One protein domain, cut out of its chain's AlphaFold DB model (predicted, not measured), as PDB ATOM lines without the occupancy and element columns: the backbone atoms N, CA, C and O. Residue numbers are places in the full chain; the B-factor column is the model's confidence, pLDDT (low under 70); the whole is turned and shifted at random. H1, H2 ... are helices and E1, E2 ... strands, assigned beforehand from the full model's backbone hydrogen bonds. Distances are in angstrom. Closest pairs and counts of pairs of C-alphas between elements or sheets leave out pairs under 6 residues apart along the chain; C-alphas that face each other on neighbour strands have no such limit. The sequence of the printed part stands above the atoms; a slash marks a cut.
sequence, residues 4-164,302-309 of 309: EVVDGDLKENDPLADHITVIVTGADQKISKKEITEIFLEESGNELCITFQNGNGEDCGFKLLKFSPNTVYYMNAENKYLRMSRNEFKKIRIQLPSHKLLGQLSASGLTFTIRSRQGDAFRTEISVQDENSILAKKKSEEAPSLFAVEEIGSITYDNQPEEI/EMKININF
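This is residues 4 to 164 and 302 to 309 of the 309 residues of an uncharacterized protein of Leptospira ellisii (UniProt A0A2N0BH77). Two lobes lie end to end: a small, strongly twisted sheet of five strands, E1 to E4 and E16, and a larger body built on a strongly twisted sheet of eight strands. In the larger body helix H1 is held between the long sheet and a small sheet of three strands, E12, E13 and E14. The printed part has 169 residues, with strands E1 to E9, then H1, then E10 to E16, mostly strand; the sheet orders are E8-E7-E6-E5-E9-E15-E10-E11, E3-E2-E1-E16-E4 and E12-E13-E14, each antiparallel. It is only just compact, close to loose, with a radius of gyration of the C-alphas of 18.1 A, and spans 55 by 38 by 24 A.

E1, residues 4 to 11, begins at C-alpha 4 (351.959, 204.757, 204.110), is 19.5 A long and bends by 66 degrees at residue 8. E2 is residues 19 to 24, E3 27 to 32, E4 36 to 41 and E5 47 to 52. E6, residues 59 to 67, 17.5 A, bends by 75 degrees at residue 62. E7 is residues 71 to 75, E8 81 to 85, and E9 89 to 95, 17.0 A. H1, residues 99 to 107, begins at (355.349, 217.079, 229.708) and is 12.6 A long. E10 is residues 111 to 116, E11 121 to 125, E12 127 to 130, E13 133 to 136, E14 145 to 148, and E15 152 to 158, 17.4 A. E16, residues 302 to 308, 20.2 A, ends at (345.234, 204.493, 204.715).

In the largest sheet, E5 E6 E7 E8 form a meander, each strand the antiparallel neighbour of the one before. E9 and E15 stand at 172 degrees, with N 94 and O 155 at 2.8 A. E9, H1 and E10 make a split strand-helix-strand unit, two strands running the same way with E15 between them, its crossover right-handed. H1 is on this sheet at a height of 6.4 A, only just over E6 with 3 C-alphas; the closest, Phe 67 and Gln 104, are 6.3 A apart. H1 is also on the sheet of E12, E13 and E14; C-alphas Ser 106 and Ser 127 are its closest to E12, 5.4 A. Every O i to N i+4 pair of H1 is within hydrogen-bond range. In the five-stranded sheet, N 6 and O 305 of E1 and E16 are 2.8 A apart. E4 and E6 come closest at C-alphas Phe 40 and Leu 65, 6.6 A.

C-alphas Ala 27 and Ile 164, the two farthest apart, are 56.9 A apart. Residues 165 to 301 are not printed, with 43.4 A between C-alphas 164 and 302. Of the links printed whole, none is long. Mean pLDDT of the printed part is 72.6; 53 residues are under 70, among them 35 to 44, 135 to 145 and 302 to 309.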
ATOM      1  N   GLU A   4     350.874 203.880 204.555       50.78
ATOM      2  CA  GLU A   4     351.959 204.757 204.110       50.78
ATOM      3  C   GLU A   4     352.343 205.700 205.245       50.78
ATOM      4  O   GLU A   4     351.479 206.285 205.895       50.78
ATOM      5  N   VAL A   5     353.647 205.838 205.475       56.69
ATOM      6  CA  VAL A   5     354.191 206.623 206.573       56.69
ATOM      7  C   VAL A   5     354.890 207.861 206.009       56.69
ATOM      8  O   VAL A   5     355.944 207.734 205.391       56.69
ATOM      9  N   VAL A   6     354.311 209.044 206.225       60.56
ATOM     10  CA  VAL A   6     354.826 210.336 205.733       60.56
ATOM     11  C   VAL A   6     355.564 211.059 206.849       60.56
ATOM     12  O   VAL A   6     354.954 211.300 207.880       60.56
ATOM     13  N   ASP A   7     356.834 211.405 206.643       59.59
ATOM     14  CA  ASP A   7     357.715 212.065 207.619       59.59
ATOM     15  C   ASP A   7     358.082 213.485 207.150       59.59
ATOM     16  O   ASP A   7     358.553 213.651 206.019       59.59
ATOM     17  N   GLY A   8     357.846 214.506 207.976       66.19
ATOM     18  CA  GLY A   8     358.198 215.891 207.656       66.19
ATOM     19  C   GLY A   8     357.728 216.925 208.682       66.19
ATOM     20  O   GLY A   8     357.081 216.597 209.677       66.19
ATOM     21  N   ASP A   9     358.044 218.196 208.428       64.94
ATOM     22  CA  ASP A   9     357.692 219.295 209.334       64.94
ATOM     23  C   ASP A   9     356.229 219.712 209.136       64.94
ATOM     24  O   ASP A   9     355.798 219.997 208.014       64.94
ATOM     25  N   LEU A  10     355.445 219.795 210.214       67.19
ATOM     26  CA  LEU A  10     354.073 220.301 210.123       67.19
ATOM     27  C   LEU A  10     354.090 221.815 209.879       67.19
ATOM     28  O   LEU A  10     354.593 222.584 210.697       67.19
ATOM     29  N   LYS A  11     353.476 222.253 208.782       75.38
ATOM     30  CA  LYS A  11     353.232 223.671 208.524       75.38
ATOM     31  C   LYS A  11     351.969 224.111 209.250       75.38
ATOM     32  O   LYS A  11     350.975 223.382 209.285       75.38
ATOM     33  N   GLU A  12     352.005 225.315 209.803       66.44
ATOM     34  CA  GLU A  12     350.846 225.913 210.449       66.44
ATOM     35  C   GLU A  12     349.691 226.021 209.442       66.44
ATOM     36  O   GLU A  12     349.800 226.664 208.395       66.44
ATOM     37  N   ASN A  13     348.601 225.318 209.737       64.75
ATOM     38  CA  ASN A  13     347.402 225.274 208.913       64.75
ATOM     39  C   ASN A  13     346.236 225.885 209.688       64.75
ATOM     40  O   ASN A  13     346.156 225.750 210.908       64.75
ATOM     41  N   ASP A  14     345.286 226.474 208.959       70.62
ATOM     42  CA  ASP A  14     344.009 226.903 209.532       70.62
ATOM     43  C   ASP A  14     343.351 225.712 210.267       70.62
ATOM     44  O   ASP A  14     343.158 224.649 209.659       70.62
ATOM     45  N   PRO A  15     343.004 225.836 211.563       62.50
ATOM     46  CA  PRO A  15     342.378 224.757 212.327       62.50
ATOM     47  C   PRO A  15     341.077 224.239 211.688       62.50
ATOM     48  O   PRO A  15     340.738 223.065 211.879       62.50
ATOM     49  N   LEU A  16     340.391 225.062 210.885       70.38
ATOM     50  CA  LEU A  16     339.170 224.705 210.154       70.38
ATOM     51  C   LEU A  16     339.426 223.977 208.827       70.38
ATOM     52  O   LEU A  16     338.483 223.437 208.246       70.38
ATOM     53  N   ALA A  17     340.671 223.925 208.345       74.94
ATOM     54  CA  ALA A  17     341.006 223.210 207.120       74.94
ATOM     55  C   ALA A  17     340.731 221.706 207.265       74.94
ATOM     56  O   ALA A  17     340.938 221.107 208.320       74.94
ATOM     57  N   ASP A  18     340.300 221.064 206.186       79.38
ATOM     58  CA  ASP A  18     340.062 219.620 206.113       79.38
ATOM     59  C   ASP A  18     341.343 218.800 205.878       79.38
ATOM     60  O   ASP A  18     341.281 217.574 205.805       79.38
ATOM     61  N   HIS A  19     342.503 219.455 205.808       77.88
ATOM     62  CA  HIS A  19     343.811 218.859 205.553       77.88
ATOM     63  C   HIS A  19     344.895 219.416 206.487       77.88
ATOM     64  O   HIS A  19     344.774 220.512 207.042       77.88
ATOM     65  N   ILE A  20     345.979 218.659 206.637       73.75
ATOM     66  CA  ILE A  20     347.250 219.119 207.203       73.75
ATOM     67  C   ILE A  20     348.277 219.290 206.079       73.75
ATOM     68  O   ILE A  20     348.187 218.613 205.053       73.75
ATOM     69  N   THR A  21     349.225 220.205 206.254       77.69
ATOM     70  CA  THR A  21     350.311 220.446 205.300       77.69
ATOM     71  C   THR A  21     351.610 220.037 205.968       77.69
ATOM     72  O   THR A  21     351.947 220.552 207.032       77.69
ATOM     73  N   VAL A  22     352.322 219.106 205.349       77.00
ATOM     74  CA  VAL A  22     353.595 218.577 205.833       77.00
ATOM     75  C   VAL A  22     354.667 218.939 204.824       77.00
ATOM     76  O   VAL A  22     354.478 218.748 203.624       77.00
ATOM     77  N   ILE A  23     355.782 219.476 205.293       74.44
ATOM     78  CA  ILE A  23     356.937 219.792 204.464       74.44
ATOM     79  C   ILE A  23     357.801 218.538 204.399       74.44
ATOM     80  O   ILE A  23     358.523 218.214 205.340       74.44
ATOM     81  N   VAL A  24     357.740 217.836 203.270       73.88
ATOM     82  CA  VAL A  24     358.529 216.627 203.020       73.88
ATOM     83  C   VAL A  24     359.610 216.982 202.014       73.88
ATOM     84  O   VAL A  24     359.322 217.369 200.881       73.88
ATOM     85  N   THR A  25     360.881 216.889 202.408       75.38
ATOM     86  CA  THR A  25     362.032 217.212 201.533       75.38
ATOM     87  C   THR A  25     361.954 218.603 200.867       75.38
ATOM     88  O   THR A  25     362.420 218.798 199.748       75.38
ATOM     89  N   GLY A  26     361.351 219.584 201.551       70.25
ATOM     90  CA  GLY A  26     361.190 220.958 201.056       70.25
ATOM     91  C   GLY A  26     359.973 221.202 200.154       70.25
ATOM     92  O   GLY A  26     359.806 222.323 199.677       70.25
ATOM     93  N   ALA A  27     359.121 220.196 199.934       74.31
ATOM     94  CA  ALA A  27     357.857 220.332 199.216       74.31
ATOM     95  C   ALA A  27     356.660 220.236 200.176       74.31
ATOM     96  O   ALA A  27     356.622 219.376 201.054       74.31
ATOM     97  N   ASP A  28     355.667 221.105 199.979       79.69
ATOM     98  CA  ASP A  28     354.409 221.067 200.724       79.69
ATOM     99  C   ASP A  28     353.548 219.889 200.225       79.69
ATOM    100  O   ASP A  28     353.048 219.899 199.096       79.69
ATOM    101  N   GLN A  29     353.327 218.892 201.078       79.75
ATOM    102  CA  GLN A  29     352.394 217.793 200.853       79.75
ATOM    103  C   GLN A  29     351.130 218.008 201.691       79.75
ATOM    104  O   GLN A  29     351.192 218.181 202.907       79.75
ATOM    105  N   LYS A  30     349.961 217.993 201.044       80.94
ATOM    106  CA  LYS A  30     348.662 218.106 201.723       80.94
ATOM    107  C   LYS A  30     348.080 216.723 201.978       80.94
ATOM    108  O   LYS A  30     347.959 215.936 201.044       80.94
ATOM    109  N   ILE A  31     347.683 216.462 203.218       76.00
ATOM    110  CA  ILE A  31     347.090 215.192 203.646       76.00
ATOM    111  C   ILE A  31     345.716 215.477 204.242       76.00
ATOM    112  O   ILE A  31     345.587 216.292 205.156       76.00
ATOM    113  N   SER A  32     344.679 214.814 203.732       77.44
ATOM    114  CA  SER A  32     343.311 214.968 204.230       77.44
ATOM    115  C   SER A  32     343.193 214.447 205.661       77.44
ATOM    116  O   SER A  32     343.566 213.312 205.944       77.44
ATOM    117  N   LYS A  33     342.584 215.222 206.568       73.62
ATOM    118  CA  LYS A  33     342.342 214.817 207.967       73.62
ATOM    119  C   LYS A  33     341.530 213.522 208.074       73.62
ATOM    120  O   LYS A  33     341.647 212.819 209.069       73.62
ATOM    121  N   LYS A  34     340.715 213.201 207.061       74.25
ATOM    122  CA  LYS A  34     339.899 211.972 207.012       74.25
ATOM    123  C   LYS A  34     340.716 210.710 206.724       74.25
ATOM    124  O   LYS A  34     340.255 209.621 207.037       74.25
ATOM    125  N   GLU A  35     341.888 210.859 206.116       66.56
ATOM    126  CA  GLU A  35     342.772 209.751 205.724       66.56
ATOM    127  C   GLU A  35     343.817 209.442 206.809       66.56
ATOM    128  O   GLU A  35     344.502 208.420 206.763       66.56
ATOM    129  N   ILE A  36     343.911 210.314 207.816       63.06
ATOM    130  CA  ILE A  36     344.836 210.192 208.936       63.06
ATOM    131  C   ILE A  36     344.221 209.293 209.994       63.06
ATOM    132  O   ILE A  36     343.205 209.624 210.606       63.06
ATOM    133  N   THR A  37     344.874 208.163 210.249       59.06
ATOM    134  CA  THR A  37     344.425 207.247 211.303       59.06
ATOM    135  C   THR A  37     344.991 207.656 212.663       59.06
ATOM    136  O   THR A  37     344.259 207.710 213.649       59.06
ATOM    137  N   GLU A  38     346.286 207.975 212.725       58.38
ATOM    138  CA  GLU A  38     346.983 208.378 213.951       58.38
ATOM    139  C   GLU A  38     348.085 209.402 213.621       58.38
ATOM    140  O   GLU A  38     348.722 209.322 212.569       58.38
ATOM    141  N   ILE A  39     348.308 210.359 214.529       61.69
ATOM    142  CA  ILE A  39     349.376 211.366 214.446       61.69
ATOM    143  C   ILE A  39     350.326 211.154 215.619       61.69
ATOM    144  O   ILE A  39     349.890 211.143 216.775       61.69
ATOM    145  N   PHE A  40     351.620 211.043 215.324       59.84
ATOM    146  CA  PHE A  40     352.675 211.018 216.330       59.84
ATOM    147  C   PHE A  40     353.543 212.263 216.182       59.84
ATOM    148  O   PHE A  40     354.035 212.572 215.100       59.84
ATOM    149  N   LEU A  41     353.687 212.985 217.287       57.94
ATOM    150  CA  LEU A  41     354.518 214.179 217.396       57.94
ATOM    151  C   LEU A  41     355.811 213.760 218.087       57.94
ATOM    152  O   LEU A  41     355.750 213.254 219.213       57.94
ATOM    153  N   GLU A  42     356.948 213.908 217.408       59.34
ATOM    154  CA  GLU A  42     358.234 213.565 217.999       59.34
ATOM    155  C   GLU A  42     358.688 214.671 218.954       59.34
ATOM    156  O   GLU A  42     358.962 215.797 218.555       59.34
ATOM    157  N   GLU A  43     358.771 214.346 220.242       64.38
ATOM    158  CA  GLU A  43     359.256 215.265 221.274       64.38
ATOM    159  C   GLU A  43     360.653 214.854 221.742       64.38
ATOM    160  O   GLU A  43     361.029 213.679 221.681       64.38
ATOM    161  N   SER A  44     361.441 215.818 222.213       66.69
ATOM    162  CA  SER A  44     362.726 215.541 222.856       66.69
ATOM    163  C   SER A  44     362.525 214.736 224.146       66.69
ATOM    164  O   SER A  44     361.687 215.102 224.971       66.69
ATOM    165  N   GLY A  45     363.325 213.684 224.344       74.19
ATOM    166  CA  GLY A  45     363.231 212.787 225.503       74.19
ATOM    167  C   GLY A  45     362.389 211.538 225.227       74.19
ATOM    168  O   GLY A  45     362.352 211.043 224.098       74.19
ATOM    169  N   ASN A  46     361.721 211.021 226.264       84.19
ATOM    170  CA  ASN A  46     360.879 209.815 226.210       84.19
ATOM    171  C   ASN A  46     361.621 208.536 225.798       84.19
ATOM    172  O   ASN A  46     361.043 207.641 225.171       84.19
ATOM    173  N   GLU A  47     362.896 208.428 226.164       87.06
ATOM    174  CA  GLU A  47     363.666 207.213 225.923       87.06
ATOM    175  C   GLU A  47     363.049 206.056 226.705       87.06
ATOM    176  O   GLU A  47     362.846 206.119 227.919       87.06
ATOM    177  N   LEU A  48     362.740 204.985 225.992       87.62
ATOM    178  CA  LEU A  48     362.013 203.843 226.495       87.62
ATOM    179  C   LEU A  48     362.942 202.636 226.576       87.62
ATOM    180  O   LEU A  48     363.608 202.248 225.613       87.62
ATOM    181  N   CYS A  49     362.932 202.022 227.749       88.00
ATOM    182  CA  CYS A  49     363.516 200.724 228.018       88.00
ATOM    183  C   CYS A  49     362.407 199.750 228.413       88.00
ATOM    184  O   CYS A  49     361.517 200.094 229.198       88.00
ATOM    185  N   ILE A  50     362.449 198.535 227.874       87.19
ATOM    186  CA  ILE A  50     361.372 197.552 227.993       87.19
ATOM    187  C   ILE A  50     361.950 196.239 228.495       87.19
ATOM    188  O   ILE A  50     362.921 195.717 227.962       87.19
ATOM    189  N   THR A  51     361.330 195.677 229.525       88.19
ATOM    190  CA  THR A  51     361.555 194.291 229.938       88.19
ATOM    191  C   THR A  51     360.380 193.455 229.446       88.19
ATOM    192  O   THR A  51     359.282 193.523 230.006       88.19
ATOM    193  N   PHE A  52     360.594 192.672 228.392       83.56
ATOM    194  CA  PHE A  52     359.559 191.821 227.801       83.56
ATOM    195  C   PHE A  52     359.151 190.663 228.721       83.56
ATOM    196  O   PHE A  52     359.917 190.221 229.581       83.56
ATOM    197  N   GLN A  53     357.945 190.123 228.520       77.50
ATOM    198  CA  GLN A  53     357.411 189.037 229.350       77.50
ATOM    199  C   GLN A  53     358.302 187.784 229.361       77.50
ATOM    200  O   GLN A  53     358.524 187.187 230.413       77.50
ATOM    201  N   ASN A  54     358.902 187.453 228.219       74.75
ATOM    202  CA  ASN A  54     359.802 186.306 228.071       74.75
ATOM    203  C   ASN A  54     361.292 186.697 228.097       74.75
ATOM    204  O   ASN A  54     362.155 185.842 227.928       74.75
ATOM    205  N   GLY A  55     361.593 187.982 228.302       68.12
ATOM    206  CA  GLY A  55     362.955 188.501 228.377       68.12
ATOM    207  C   GLY A  55     363.513 188.454 229.799       68.12
ATOM    208  O   GLY A  55     362.783 188.657 230.775       68.12
ATOM    209  N   ASN A  56     364.823 188.211 229.896       66.56
ATOM    210  CA  ASN A  56     365.602 188.360 231.132       66.56
ATOM    211  C   ASN A  56     366.392 189.683 231.172       66.56
ATOM    212  O   ASN A  56     366.980 190.006 232.201       66.56
ATOM    213  N   GLY A  57     366.417 190.424 230.061       78.19
ATOM    214  CA  GLY A  57     367.110 191.700 229.913       78.19
ATOM    215  C   GLY A  57     366.146 192.873 229.747       78.19
ATOM    216  O   GLY A  57     364.979 192.695 229.395       78.19
ATOM    217  N   GLU A  58     366.657 194.067 230.031       85.00
ATOM    218  CA  GLU A  58     366.009 195.333 229.705       85.00
ATOM    219  C   GLU A  58     366.559 195.812 228.356       85.00
ATOM    220  O   GLU A  58     367.742 196.131 228.249       85.00
ATOM    221  N   ASP A  59     365.699 195.857 227.342       85.94
ATOM    222  CA  ASP A  59     366.050 196.347 226.014       85.94
ATOM    223  C   ASP A  59     365.787 197.855 225.961       85.94
ATOM    224  O   ASP A  59     364.654 198.311 226.123       85.94
ATOM    225  N   CYS A  60     366.847 198.636 225.763       85.94
ATOM    226  CA  CYS A  60     366.810 200.095 225.663       85.94
ATOM    227  C   CYS A  60     367.075 200.559 224.224       85.94
ATOM    228  O   CYS A  60     367.587 199.805 223.402       85.94
ATOM    229  N   GLY A  61     366.772 201.827 223.937       82.19
ATOM    230  CA  GLY A  61     366.934 202.416 222.599       82.19
ATOM    231  C   GLY A  61     365.622 202.538 221.825       82.19
ATOM    232  O   GLY A  61     365.635 202.733 220.611       82.19
ATOM    233  N   PHE A  62     364.491 202.419 222.521       86.00
ATOM    234  CA  PHE A  62     363.181 202.746 221.979       86.00
ATOM    235  C   PHE A  62     362.805 204.186 222.334       86.00
ATOM    236  O   PHE A  62     363.316 204.752 223.299       86.00
ATOM    237  N   LYS A  63     361.859 204.765 221.596       86.38
ATOM    238  CA  LYS A  63     361.243 206.057 221.920       86.38
ATOM    239  C   LYS A  63     359.755 205.869 222.171       86.38
ATOM    240  O   LYS A  63     359.056 205.314 221.323       86.38
ATOM    241  N   LEU A  64     359.268 206.289 223.337       85.25
ATOM    242  CA  LEU A  64     357.850 206.196 223.677       85.25
ATOM    243  C   LEU A  64     357.069 207.315 222.984       85.25
ATOM    244  O   LEU A  64     357.419 208.486 223.094       85.25
ATOM    245  N   LEU A  65     355.987 206.941 222.302       80.06
ATOM    246  CA  LEU A  65     355.142 207.865 221.542       80.06
ATOM    247  C   LEU A  65     353.807 208.113 222.241       80.06
ATOM    248  O   LEU A  65     353.311 209.237 222.296       80.06
ATOM    249  N   LYS A  66     353.200 207.038 222.753       82.25
ATOM    250  CA  LYS A  66     351.921 207.099 223.454       82.25
ATOM    251  C   LYS A  66     351.817 205.985 224.476       82.25
ATOM    252  O   LYS A  66     352.072 204.818 224.167       82.25
ATOM    253  N   PHE A  67     351.370 206.348 225.669       81.88
ATOM    254  CA  PHE A  67     351.042 205.395 226.716       81.88
ATOM    255  C   PHE A  67     349.532 205.373 226.952       81.88
ATOM    256  O   PHE A  67     348.888 206.407 227.113       81.88
ATOM    257  N   SER A  68     348.938 204.186 226.927       76.81
ATOM    258  CA  SER A  68     347.524 203.968 227.224       76.81
ATOM    259  C   SER A  68     347.380 202.789 228.187       76.81
ATOM    260  O   SER A  68     348.269 201.938 228.226       76.81
ATOM    261  N   PRO A  69     346.263 202.675 228.932       72.12
ATOM    262  CA  PRO A  69     346.109 201.646 229.965       72.12
ATOM    263  C   PRO A  69     346.336 200.202 229.490       72.12
ATOM    264  O   PRO A  69     346.736 199.358 230.291       72.12
ATOM    265  N   ASN A  70     346.099 199.934 228.198       73.31
ATOM    266  CA  ASN A  70     346.175 198.602 227.591       73.31
ATOM    267  C   ASN A  70     347.260 198.456 226.513       73.31
ATOM    268  O   ASN A  70     347.629 197.328 226.186       73.31
ATOM    269  N   THR A  71     347.755 199.562 225.952       78.62
ATOM    270  CA  THR A  71     348.614 199.548 224.760       78.62
ATOM    271  C   THR A  71     349.691 200.613 224.877       78.62
ATOM    272  O   THR A  71     349.416 201.749 225.266       78.62
ATOM    273  N   VAL A  72     350.908 200.249 224.489       83.75
ATOM    274  CA  VAL A  72     352.071 201.134 224.439       83.75
ATOM    275  C   VAL A  72     352.526 201.254 222.992       83.75
ATOM    276  O   VAL A  72     352.733 200.243 222.318       83.75
ATOM    277  N   TYR A  73     352.677 202.488 222.517       82.44
ATOM    278  CA  TYR A  73     353.139 202.807 221.168       82.44
ATOM    279  C   TYR A  73     354.547 203.374 221.248       82.44
ATOM    280  O   TYR A  73     354.784 204.341 221.975       82.44
ATOM    281  N   TYR A  74     355.473 202.782 220.506       83.31
ATOM    282  CA  TYR A  74     356.887 203.113 220.582       83.31
ATOM    283  C   TYR A  74     357.568 202.962 219.224       83.31
ATOM    284  O   TYR A  74     357.048 202.327 218.306       83.31
ATOM    285  N   MET A  75     358.743 203.560 219.103       79.81
ATOM    286  CA  MET A  75     359.579 203.514 217.913       79.81
ATOM    287  C   MET A  75     360.913 202.845 218.246       79.81
ATOM    288  O   MET A  75     361.442 203.056 219.337       79.81
ATOM    289  N   ASN A  76     361.441 202.014 217.346       76.06
ATOM    290  CA  ASN A  76     362.787 201.442 217.484       76.06
ATOM    291  C   ASN A  76     363.860 202.368 216.877       76.06
ATOM    292  O   ASN A  76     363.537 203.368 216.243       76.06
ATOM    293  N   ALA A  77     365.136 202.001 217.022       73.19
ATOM    294  CA  ALA A  77     366.264 202.751 216.457       73.19
ATOM    295  C   ALA A  77     366.262 202.852 214.912       73.19
ATOM    296  O   ALA A  77     366.968 203.680 214.350       73.19
ATOM    297  N   GLU A  78     365.469 202.026 214.223       70.19
ATOM    298  CA  GLU A  78     365.273 202.065 212.763       70.19
ATOM    299  C   GLU A  78     364.050 202.914 212.364       70.19
ATOM    300  O   GLU A  78     363.568 202.838 211.233       70.19
ATOM    301  N   ASN A  79     363.502 203.696 213.296       67.56
ATOM    302  CA  ASN A  79     362.317 204.536 213.112       67.56
ATOM    303  C   ASN A  79     361.055 203.773 212.675       67.56
ATOM    304  O   ASN A  79     360.162 204.325 212.014       67.56
ATOM    305  N   LYS A  80     360.966 202.492 213.048       67.94
ATOM    306  CA  LYS A  80     359.798 201.640 212.825       67.94
ATOM    307  C   LYS A  80     358.810 201.790 213.973       67.94
ATOM    308  O   LYS A  80     359.152 201.562 215.135       67.94
ATOM    309  N   TYR A  81     357.565 202.094 213.619       71.50
ATOM    310  CA  TYR A  81     356.446 202.138 214.554       71.50
ATOM    311  C   TYR A  81     356.049 200.744 214.999       71.50
ATOM    312  O   TYR A  81     355.760 199.862 214.185       71.50
ATOM    313  N   LEU A  82     356.001 200.567 216.310       75.75
ATOM    314  CA  LEU A  82     355.609 199.334 216.955       75.75
ATOM    315  C   LEU A  82     354.573 199.643 218.033       75.75
ATOM    316  O   LEU A  82     354.558 200.703 218.661       75.75
ATOM    317  N   ARG A  83     353.682 198.683 218.248       81.75
ATOM    318  CA  ARG A  83     352.736 198.696 219.357       81.75
ATOM    319  C   ARG A  83     352.868 197.390 220.109       81.75
ATOM    320  O   ARG A  83     353.065 196.350 219.486       81.75
ATOM    321  N   MET A  84     352.730 197.457 221.420       80.06
ATOM    322  CA  MET A  84     352.639 196.277 222.265       80.06
ATOM    323  C   MET A  84     351.454 196.413 223.204       80.06
ATOM    324  O   MET A  84     351.169 197.499 223.721       80.06
ATOM    325  N   SER A  85     350.748 195.309 223.410       78.38
ATOM    326  CA  SER A  85     349.768 195.217 224.478       78.38
ATOM    327  C   SER A  85     350.476 195.166 225.827       78.38
ATOM    328  O   SER A  85     351.634 194.763 225.952       78.38
ATOM    329  N   ARG A  86     349.747 195.548 226.869       78.31
ATOM    330  CA  ARG A  86     350.243 195.519 228.241       78.31
ATOM    331  C   ARG A  86     350.744 194.133 228.657       78.31
ATOM    332  O   ARG A  86     351.745 194.038 229.347       78.31
ATOM    333  N   ASN A  87     350.129 193.063 228.160       77.62
ATOM    334  CA  ASN A  87     350.512 191.688 228.495       77.62
ATOM    335  C   ASN A  87     351.881 191.267 227.938       77.62
ATOM    336  O   ASN A  87     352.436 190.277 228.399       77.62
ATOM    337  N   GLU A  88     352.438 191.997 226.972       78.38
ATOM    338  CA  GLU A  88     353.691 191.625 226.304       78.38
ATOM    339  C   GLU A  88     354.948 192.068 227.075       78.38
ATOM    340  O   GLU A  88     356.058 191.620 226.769       78.38
ATOM    341  N   PHE A  89     354.798 192.897 228.115       82.38
ATOM    342  CA  PHE A  89     355.910 193.375 228.933       82.38
ATOM    343  C   PHE A  89     355.676 193.181 230.435       82.38
ATOM    344  O   PHE A  89     354.556 193.244 230.944       82.38
ATOM    345  N   LYS A  90     356.779 192.966 231.159       84.12
ATOM    346  CA  LYS A  90     356.832 192.973 232.630       84.12
ATOM    347  C   LYS A  90     356.957 194.388 233.157       84.12
ATOM    348  O   LYS A  90     356.274 194.759 234.095       84.12
ATOM    349  N   LYS A  91     357.850 195.169 232.556       88.06
ATOM    350  CA  LYS A  91     358.250 196.472 233.074       88.06
ATOM    351  C   LYS A  91     358.631 197.393 231.930       88.06
ATOM    352  O   LYS A  91     359.267 196.951 230.975       88.06
ATOM    353  N   ILE A  92     358.289 198.666 232.063       89.94
ATOM    354  CA  ILE A  92     358.817 199.729 231.210       89.94
ATOM    355  C   ILE A  92     359.480 200.799 232.069       89.94
ATOM    356  O   ILE A  92     358.997 201.130 233.156       89.94
ATOM    357  N   ARG A  93     360.584 201.351 231.573       89.75
ATOM    358  CA  ARG A  93     361.254 202.518 232.140       89.75
ATOM    359  C   ARG A  93     361.339 203.599 231.074       89.75
ATOM    360  O   ARG A  93     361.858 203.370 229.990       89.75
ATOM    361  N   ILE A  94     360.851 204.774 231.426       89.62
ATOM    362  CA  ILE A  94     360.866 205.986 230.620       89.62
ATOM    363  C   ILE A  94     361.931 206.896 231.224       89.62
ATOM    364  O   ILE A  94     361.851 207.220 232.410       89.62
ATOM    365  N   GLN A  95     362.929 207.288 230.445       86.56
ATOM    366  CA  GLN A  95     363.952 208.246 230.854       86.56
ATOM    367  C   GLN A  95     363.629 209.607 230.246       86.56
ATOM    368  O   GLN A  95     363.156 209.677 229.110       86.56
ATOM    369  N   LEU A  96     363.877 210.673 231.012       82.69
ATOM    370  CA  LEU A  96     363.638 212.056 230.581       82.69
ATOM    371  C   LEU A  96     362.216 212.244 229.997       82.69
ATOM    372  O   LEU A  96     362.075 212.543 228.809       82.69
ATOM    373  N   PRO A  97     361.159 211.995 230.798       82.31
ATOM    374  CA  PRO A  97     359.781 212.076 230.320       82.31
ATOM    375  C   PRO A  97     359.416 213.508 229.906       82.31
ATOM    376  O   PRO A  97     359.701 214.459 230.635       82.31
ATOM    377  N   SER A  98     358.745 213.655 228.763       80.69
ATOM    378  CA  SER A  98     358.203 214.934 228.304       80.69
ATOM    379  C   SER A  98     356.909 215.295 229.040       80.69
ATOM    380  O   SER A  98     356.196 214.431 229.562       80.69
ATOM    381  N   HIS A  99     356.567 216.585 229.056       76.69
ATOM    382  CA  HIS A  99     355.349 217.079 229.708       76.69
ATOM    383  C   HIS A  99     354.075 216.430 229.152       76.69
ATOM    384  O   HIS A  99     353.233 215.947 229.913       76.69
ATOM    385  N   LYS A 100     353.963 216.315 227.827       77.00
ATOM    386  CA  LYS A 100     352.809 215.678 227.187       77.00
ATOM    387  C   LYS A 100     352.657 214.220 227.596       77.00
ATOM    388  O   LYS A 100     351.535 213.751 227.809       77.00
ATOM    389  N   LEU A 101     353.772 213.503 227.736       81.19
ATOM    390  CA  LEU A 101     353.748 212.134 228.221       81.19
ATOM    391  C   LEU A 101     353.262 212.078 229.674       81.19
ATOM    392  O   LEU A 101     352.420 211.242 229.983       81.19
ATOM    393  N   LEU A 102     353.710 212.984 230.548       81.00
ATOM    394  CA  LEU A 102     353.203 213.062 231.925       81.00
ATOM    395  C   LEU A 102     351.686 213.265 231.970       81.00
ATOM    396  O   LEU A 102     351.016 212.612 232.770       81.00
ATOM    397  N   GLY A 103     351.135 214.090 231.073       79.69
ATOM    398  CA  GLY A 103     349.688 214.245 230.909       79.69
ATOM    399  C   GLY A 103     348.988 212.929 230.551       79.69
ATOM    400  O   GLY A 103     347.976 212.575 231.159       79.69
ATOM    401  N   GLN A 104     349.557 212.145 229.628       79.12
ATOM    402  CA  GLN A 104     349.030 210.819 229.274       79.12
ATOM    403  C   GLN A 104     349.123 209.818 230.433       79.12
ATOM    404  O   GLN A 104     348.186 209.051 230.667       79.12
ATOM    405  N   LEU A 105     350.236 209.820 231.171       82.62
ATOM    406  CA  LEU A 105     350.421 208.954 232.335       82.62
ATOM    407  C   LEU A 105     349.438 209.320 233.452       82.62
ATOM    408  O   LEU A 105     348.856 208.423 234.061       82.62
ATOM    409  N   SER A 106     349.193 210.612 233.674       80.62
ATOM    410  CA  SER A 106     348.215 211.095 234.651       80.62
ATOM    411  C   SER A 106     346.791 210.658 234.306       80.62
ATOM    412  O   SER A 106     346.087 210.109 235.151       80.62
ATOM    413  N   ALA A 107     346.400 210.767 233.032       77.69
ATOM    414  CA  ALA A 107     345.100 210.304 232.551       77.69
ATOM    415  C   ALA A 107     344.912 208.776 232.626       77.69
ATOM    416  O   ALA A 107     343.784 208.291 232.540       77.69
ATOM    417  N   SER A 108     345.992 207.999 232.773       74.75
ATOM    418  CA  SER A 108     345.902 206.537 232.846       74.75
ATOM    419  C   SER A 108     345.378 206.013 234.189       74.75
ATOM    420  O   SER A 108     344.935 204.865 234.243       74.75
ATOM    421  N   GLY A 109     345.439 206.818 235.260       70.94
ATOM    422  CA  GLY A 109     345.066 206.399 236.619       70.94
ATOM    423  C   GLY A 109     345.941 205.276 237.196       70.94
ATOM    424  O   GLY A 109     345.534 204.588 238.127       70.94
ATOM    425  N   LEU A 110     347.120 205.030 236.617       79.50
ATOM    426  CA  LEU A 110     348.039 203.984 237.064       79.50
ATOM    427  C   LEU A 110     349.058 204.525 238.074       79.50
ATOM    428  O   LEU A 110     349.418 205.703 238.069       79.50
ATOM    429  N   THR A 111     349.567 203.631 238.924       81.00
ATOM    430  CA  THR A 111     350.673 203.950 239.834       81.00
ATOM    431  C   THR A 111     352.012 203.715 239.152       81.00
ATOM    432  O   THR A 111     352.265 202.653 238.580       81.00
ATOM    433  N   PHE A 112     352.903 204.695 239.267       83.69
ATOM    434  CA  PHE A 112     354.238 204.664 238.686       83.69
ATOM    435  C   PHE A 112     355.296 204.818 239.775       83.69
ATOM    436  O   PHE A 112     355.076 205.477 240.790       83.69
ATOM    437  N   THR A 113     356.464 204.219 239.562       85.12
ATOM    438  CA  THR A 113     357.654 204.485 240.376       85.12
ATOM    439  C   THR A 113     358.443 205.607 239.722       85.12
ATOM    440  O   THR A 113     359.018 205.425 238.650       85.12
ATOM    441  N   ILE A 114     358.469 206.766 240.366       83.69
ATOM    442  CA  ILE A 114     359.185 207.954 239.910       83.69
ATOM    443  C   ILE A 114     360.535 207.975 240.611       83.69
ATOM    444  O   ILE A 114     360.603 207.852 241.835       83.69
ATOM    445  N   ARG A 115     361.612 208.113 239.835       82.94
ATOM    446  CA  ARG A 115     362.976 208.265 240.338       82.94
ATOM    447  C   ARG A 115     363.491 209.659 240.007       82.94
ATOM    448  O   ARG A 115     363.581 210.026 238.834       82.94
ATOM    449  N   SER A 116     363.849 210.402 241.046       79.81
ATOM    450  CA  SER A 116     364.525 211.689 240.953       79.81
ATOM    451  C   SER A 116     365.948 211.517 240.421       79.81
ATOM    452  O   SER A 116     366.603 210.501 240.677       79.81
ATOM    453  N   ARG A 117     366.470 212.543 239.745       80.00
ATOM    454  CA  ARG A 117     367.895 212.646 239.389       80.00
ATOM    455  C   ARG A 117     368.810 212.597 240.616       80.00
ATOM    456  O   ARG A 117     369.941 212.141 240.506       80.00
ATOM    457  N   GLN A 118     368.306 213.001 241.784       74.06
ATOM    458  CA  GLN A 118     369.027 212.960 243.061       74.06
ATOM    459  C   GLN A 118     369.069 211.550 243.687       74.06
ATOM    460  O   GLN A 118     369.740 211.339 244.691       74.06
ATOM    461  N   GLY A 119     368.392 210.567 243.080       69.44
ATOM    462  CA  GLY A 119     368.429 209.159 243.485       69.44
ATOM    463  C   GLY A 119     367.214 208.685 244.282       69.44
ATOM    464  O   GLY A 119     366.992 207.475 244.349       69.44
ATOM    465  N   ASP A 120     366.401 209.604 244.805       75.38
ATOM    466  CA  ASP A 120     365.150 209.284 245.497       75.38
ATOM    467  C   ASP A 120     364.166 208.568 244.570       75.38
ATOM    468  O   ASP A 120     363.979 208.969 243.421       75.38
ATOM    469  N   ALA A 121     363.496 207.530 245.074       77.81
ATOM    470  CA  ALA A 121     362.460 206.813 244.342       77.81
ATOM    471  C   ALA A 121     361.197 206.659 245.190       77.81
ATOM    472  O   ALA A 121     361.257 206.243 246.348       77.81
ATOM    473  N   PHE A 122     360.042 206.959 244.606       75.44
ATOM    474  CA  PHE A 122     358.749 206.817 245.267       75.44
ATOM    475  C   PHE A 122     357.689 206.328 244.283       75.44
ATOM    476  O   PHE A 122     357.768 206.575 243.083       75.44
ATOM    477  N   ARG A 123     356.693 205.600 244.798       78.81
ATOM    478  CA  ARG A 123     355.585 205.063 244.004       78.81
ATOM    479  C   ARG A 123     354.327 205.881 244.261       78.81
ATOM    480  O   ARG A 123     353.888 205.948 245.405       78.81
ATOM    481  N   THR A 124     353.769 206.482 243.215       76.88
ATOM    482  CA  THR A 124     352.586 207.350 243.291       76.88
ATOM    483  C   THR A 124     351.807 207.320 241.978       76.88
ATOM    484  O   THR A 124     352.351 206.978 240.927       76.88
ATOM    485  N   GLU A 125     350.534 207.694 242.032       76.88
ATOM    486  CA  GLU A 125     349.824 208.173 240.845       76.88
ATOM    487  C   GLU A 125     350.394 209.538 240.449       76.88
ATOM    488  O   GLU A 125     350.817 210.316 241.313       76.88
ATOM    489  N   ILE A 126     350.451 209.804 239.148       77.88
ATOM    490  CA  ILE A 126     350.919 211.087 238.623       77.88
ATOM    491  C   ILE A 126     349.704 212.001 238.510       77.88
ATOM    492  O   ILE A 126     348.762 211.689 237.786       77.88
ATOM    493  N   SER A 127     349.738 213.145 239.188       75.19
ATOM    494  CA  SER A 127     348.784 214.231 238.976       75.19
ATOM    495  C   SER A 127     349.552 215.429 238.429       75.19
ATOM    496  O   SER A 127     350.413 215.978 239.115       75.19
ATOM    497  N   VAL A 128     349.316 215.785 237.166       73.25
ATOM    498  CA  VAL A 128     349.933 216.978 236.566       73.25
ATOM    499  C   VAL A 128     349.207 218.202 237.105       73.25
ATOM    500  O   VAL A 128     347.984 218.275 237.004       73.25
ATOM    501  N   GLN A 129     349.958 219.132 237.692       67.31
ATOM    502  CA  GLN A 129     349.400 220.382 238.201       67.31
ATOM    503  C   GLN A 129     349.538 221.486 237.154       67.31
ATOM    504  O   GLN A 129     348.531 222.038 236.734       67.31
ATOM    505  N   ASP A 130     350.769 221.714 236.686       67.88
ATOM    506  CA  ASP A 130     351.131 222.756 235.719       67.88
ATOM    507  C   ASP A 130     352.148 222.201 234.698       67.88
ATOM    508  O   ASP A 130     352.543 221.032 234.761       67.88
ATOM    509  N   GLU A 131     352.614 223.031 233.757       65.81
ATOM    510  CA  GLU A 131     353.583 222.633 232.717       65.81
ATOM    511  C   GLU A 131     354.923 222.117 233.264       65.81
ATOM    512  O   GLU A 131     355.566 221.256 232.665       65.81
ATOM    513  N   ASN A 132     355.316 222.582 234.450       68.69
ATOM    514  CA  ASN A 132     356.642 222.320 235.007       68.69
ATOM    515  C   ASN A 132     356.615 221.457 236.268       68.69
ATOM    516  O   ASN A 132     357.677 221.180 236.830       68.69
ATOM    517  N   SER A 133     355.438 221.020 236.726       71.56
ATOM    518  CA  SER A 133     355.329 220.323 238.005       71.56
ATOM    519  C   SER A 133     354.234 219.272 238.085       71.56
ATOM    520  O   SER A 133     353.118 219.439 237.591       71.56
ATOM    521  N   ILE A 134     354.553 218.210 238.821       75.44
ATOM    522  CA  ILE A 134     353.627 217.148 239.200       75.44
ATOM    523  C   ILE A 134     353.386 217.168 240.711       75.44
ATOM    524  O   ILE A 134     354.290 217.440 241.499       75.44
ATOM    525  N   LEU A 135     352.171 216.829 241.122       69.38
ATOM    526  CA  LEU A 135     351.843 216.508 242.502       69.38
ATOM    527  C   LEU A 135     352.132 215.031 242.744       69.38
ATOM    528  O   LEU A 135     351.593 214.148 242.072       69.38
ATOM    529  N   ALA A 136     352.982 214.772 243.729       65.81
ATOM    530  CA  ALA A 136     353.355 213.432 244.136       65.81
ATOM    531  C   ALA A 136     353.279 213.305 245.655       65.81
ATOM    532  O   ALA A 136     353.828 214.127 246.391       65.81
ATOM    533  N   LYS A 137     352.638 212.241 246.143       64.75
ATOM    534  CA  LYS A 137     352.630 211.929 247.574       64.75
ATOM    535  C   LYS A 137     353.719 210.910 247.884       64.75
ATOM    536  O   LYS A 137     353.602 209.735 247.533       64.75
ATOM    537  N   LYS A 138     354.778 211.338 248.571       64.31
ATOM    538  CA  LYS A 138     355.766 210.409 249.132       64.31
ATOM    539  C   LYS A 138     355.134 209.650 250.301       64.31
ATOM    540  O   LYS A 138     354.406 210.225 251.101       64.31
ATOM    541  N   LYS A 139     355.444 208.356 250.450       55.72
ATOM    542  CA  LYS A 139     354.953 207.539 251.585       55.72
ATOM    543  C   LYS A 139     355.359 208.092 252.962       55.72
ATOM    544  O   LYS A 139     354.721 207.733 253.943       55.72
ATOM    545  N   SER A 140     356.408 208.912 253.039       51.69
ATOM    546  CA  SER A 140     356.885 209.534 254.281       51.69
ATOM    547  C   SER A 140     356.174 210.839 254.643       51.69
ATOM    548  O   SER A 140     356.412 211.352 255.730       51.69
ATOM    549  N   GLU A 141     355.345 211.392 253.755       53.91
ATOM    550  CA  GLU A 141     354.756 212.722 253.918       53.91
ATOM    551  C   GLU A 141     353.225 212.641 253.991       53.91
ATOM    552  O   GLU A 141     352.563 211.954 253.206       53.91
ATOM    553  N   GLU A 142     352.639 213.343 254.965       54.25
ATOM    554  CA  GLU A 142     351.182 213.398 255.131       54.25
ATOM    555  C   GLU A 142     350.505 214.184 253.998       54.25
ATOM    556  O   GLU A 142     349.405 213.812 253.568       54.25
ATOM    557  N   ALA A 143     351.193 215.196 253.459       60.91
ATOM    558  CA  ALA A 143     350.735 216.058 252.375       60.91
ATOM    559  C   ALA A 143     351.451 215.740 251.043       60.91
ATOM    560  O   ALA A 143     352.610 215.332 251.056       60.91
ATOM    561  N   PRO A 144     350.780 215.904 249.888       65.94
ATOM    562  CA  PRO A 144     351.429 215.795 248.585       65.94
ATOM    563  C   PRO A 144     352.422 216.947 248.375       65.94
ATOM    564  O   PRO A 144     352.112 218.106 248.646       65.94
ATOM    565  N   SER A 145     353.608 216.612 247.873       66.38
ATOM    566  CA  SER A 145     354.664 217.562 247.526       66.38
ATOM    567  C   SER A 145     354.627 217.883 246.033       66.38
ATOM    568  O   SER A 145     354.373 216.997 245.209       66.38
ATOM    569  N   LEU A 146     354.902 219.139 245.690       71.69
ATOM    570  CA  LEU A 146     355.051 219.593 244.312       71.69
ATOM    571  C   LEU A 146     356.468 219.256 243.837       71.69
ATOM    572  O   LEU A 146     357.446 219.601 244.499       71.69
ATOM    573  N   PHE A 147     356.570 218.542 242.720       74.19
ATOM    574  CA  PHE A 147     357.823 218.022 242.184       74.19
ATOM    575  C   PHE A 147     358.059 218.579 240.783       74.19
ATOM    576  O   PHE A 147     357.183 218.469 239.921       74.19
ATOM    577  N   ALA A 148     359.225 219.178 240.545       78.50
ATOM    578  CA  ALA A 148     359.546 219.750 239.242       78.50
ATOM    579  C   ALA A 148     359.819 218.644 238.210       78.50
ATOM    580  O   ALA A 148     360.483 217.648 238.501       78.50
ATOM    581  N   VAL A 149     359.338 218.825 236.977       76.56
ATOM    582  CA  VAL A 149     359.517 217.844 235.888       76.56
ATOM    583  C   VAL A 149     361.000 217.613 235.579       76.56
ATOM    584  O   VAL A 149     361.413 216.481 235.340       76.56
ATOM    585  N   GLU A 150     361.823 218.658 235.670       77.75
ATOM    586  CA  GLU A 150     363.271 218.592 235.437       77.75
ATOM    587  C   GLU A 150     364.017 217.707 236.447       77.75
ATOM    588  O   GLU A 150     365.065 217.136 236.133       77.75
ATOM    589  N   GLU A 151     363.471 217.560 237.655       80.44
ATOM    590  CA  GLU A 151     364.043 216.711 238.698       80.44
ATOM    591  C   GLU A 151     363.763 215.225 238.447       80.44
ATOM    592  O   GLU A 151     364.412 214.362 239.045       80.44
ATOM    593  N   ILE A 152     362.836 214.896 237.541       80.88
ATOM    594  CA  ILE A 152     362.502 213.516 237.192       80.88
ATOM    595  C   ILE A 152     363.614 212.946 236.308       80.88
ATOM    596  O   ILE A 152     363.863 213.389 235.187       80.88
ATOM    597  N   GLY A 153     364.302 211.923 236.815       80.25
ATOM    598  CA  GLY A 153     365.279 211.159 236.043       80.25
ATOM    599  C   GLY A 153     364.603 210.080 235.201       80.25
ATOM    600  O   GLY A 153     364.840 209.976 233.998       80.25
ATOM    601  N   SER A 154     363.732 209.283 235.829       86.12
ATOM    602  CA  SER A 154     363.008 208.214 235.136       86.12
ATOM    603  C   SER A 154     361.670 207.874 235.784       86.12
ATOM    604  O   SER A 154     361.539 207.936 237.008       86.12
ATOM    605  N   ILE A 155     360.717 207.414 234.978       87.62
ATOM    606  CA  ILE A 155     359.425 206.883 235.415       87.62
ATOM    607  C   ILE A 155     359.349 205.415 235.027       87.62
ATOM    608  O   ILE A 155     359.608 205.041 233.891       87.62
ATOM    609  N   THR A 156     359.007 204.566 235.985       88.69
ATOM    610  CA  THR A 156     358.927 203.122 235.795       88.69
ATOM    611  C   THR A 156     357.513 202.638 236.052       88.69
ATOM    612  O   THR A 156     356.930 202.934 237.095       88.69
ATOM    613  N   TYR A 157     356.994 201.842 235.127       86.69
ATOM    614  CA  TYR A 157     355.742 201.126 235.289       86.69
ATOM    615  C   TYR A 157     356.020 199.624 235.357       86.69
ATOM    616  O   TYR A 157     356.662 199.069 234.463       86.69
ATOM    617  N   ASP A 158     355.556 198.990 236.431       84.38
ATOM    618  CA  ASP A 158     355.636 197.545 236.617       84.38
ATOM    619  C   ASP A 158     354.252 196.947 236.365       84.38
ATOM    620  O   ASP A 158     353.273 197.313 237.019       84.38
ATOM    621  N   ASN A 159     354.177 196.088 235.357       77.88
ATOM    622  CA  ASN A 159     352.960 195.414 234.941       77.88
ATOM    623  C   ASN A 159     352.775 194.065 235.646       77.88
ATOM    624  O   ASN A 159     351.717 193.444 235.524       77.88
ATOM    625  N   GLN A 160     353.776 193.593 236.391       66.69
ATOM    626  CA  GLN A 160     353.541 192.462 237.269       66.69
ATOM    627  C   GLN A 160     352.630 192.902 238.423       66.69
ATOM    628  O   GLN A 160     352.775 194.022 238.930       66.69
ATOM    629  N   PRO A 161     351.674 192.052 238.853       53.53
ATOM    630  CA  PRO A 161     351.032 192.264 240.144       53.53
ATOM    631  C   PRO A 161     352.150 192.432 241.170       53.53
ATOM    632  O   PRO A 161     353.131 191.692 241.097       53.53
ATOM    633  N   GLU A 162     352.043 193.433 242.055       46.91
ATOM    634  CA  GLU A 162     353.035 193.634 243.111       46.91
ATOM    635  C   GLU A 162     353.305 192.275 243.758       46.91
ATOM    636  O   GLU A 162     352.437 191.729 244.437       46.91
ATOM    637  N   GLU A 163     354.491 191.703 243.526       39.50
ATOM    638  CA  GLU A 163     354.971 190.661 244.411       39.50
ATOM    639  C   GLU A 163     355.075 191.353 245.761       39.50
ATOM    640  O   GLU A 163     356.000 192.134 246.016       39.50
ATOM    641  N   ILE A 164     354.089 191.097 246.616       44.09
ATOM    642  CA  ILE A 164     354.143 191.398 248.036       44.09
ATOM    643  C   ILE A 164     355.212 190.456 248.575       44.09
ATOM    644  O   ILE A 164     354.934 189.398 249.135       44.09
ATOM    645  N   GLU A 302     359.193 217.580 213.971       28.86
ATOM    646  CA  GLU A 302     359.185 216.468 213.021       28.86
ATOM    647  C   GLU A 302     357.958 215.587 213.326       28.86
ATOM    648  O   GLU A 302     357.696 215.196 214.473       28.86
ATOM    649  N   MET A 303     357.130 215.352 212.307       40.03
ATOM    650  CA  MET A 303     355.874 214.616 212.406       40.03
ATOM    651  C   MET A 303     355.857 213.472 211.401       40.03
ATOM    652  O   MET A 303     356.117 213.666 210.215       40.03
ATOM    653  N   LYS A 304     355.432 212.294 211.867       41.12
ATOM    654  CA  LYS A 304     355.263 211.113 211.023       41.12
ATOM    655  C   LYS A 304     353.807 210.630 211.051       41.12
ATOM    656  O   LYS A 304     353.262 210.335 212.118       41.12
ATOM    657  N   ILE A 305     353.156 210.590 209.890       40.81
ATOM    658  CA  ILE A 305     351.707 210.375 209.714       40.81
ATOM    659  C   ILE A 305     351.454 209.061 208.988       40.81
ATOM    660  O   ILE A 305     352.092 208.787 207.978       40.81
ATOM    661  N   ASN A 306     350.493 208.270 209.476       37.84
ATOM    662  CA  ASN A 306     350.090 207.008 208.852       37.84
ATOM    663  C   ASN A 306     348.785 207.196 208.051       37.84
ATOM    664  O   ASN A 306     347.739 207.497 208.641       37.84
ATOM    665  N   ILE A 307     348.855 207.020 206.728       30.28
ATOM    666  CA  ILE A 307     347.752 207.202 205.769       30.28
ATOM    667  C   ILE A 307     347.231 205.832 205.315       30.28
ATOM    668  O   ILE A 307     348.013 204.910 205.064       30.28
ATOM    669  N   ASN A 308     345.906 205.696 205.212       27.02
ATOM    670  CA  ASN A 308     345.234 204.493 204.715       27.02
ATOM    671  C   ASN A 308     344.579 204.797 203.353       27.02
ATOM    672  O   ASN A 308     343.814 205.757 203.260       27.02
ATOM    673  N   PHE A 309     344.857 203.976 202.335       30.84
ATOM    674  CA  PHE A 309     344.198 204.013 201.020       30.84
ATOM    675  C   PHE A 309     343.190 202.870 200.872       30.84
ATOM    676  O   PHE A 309     343.518 201.728 201.286       30.84
TER     677      PHE A 309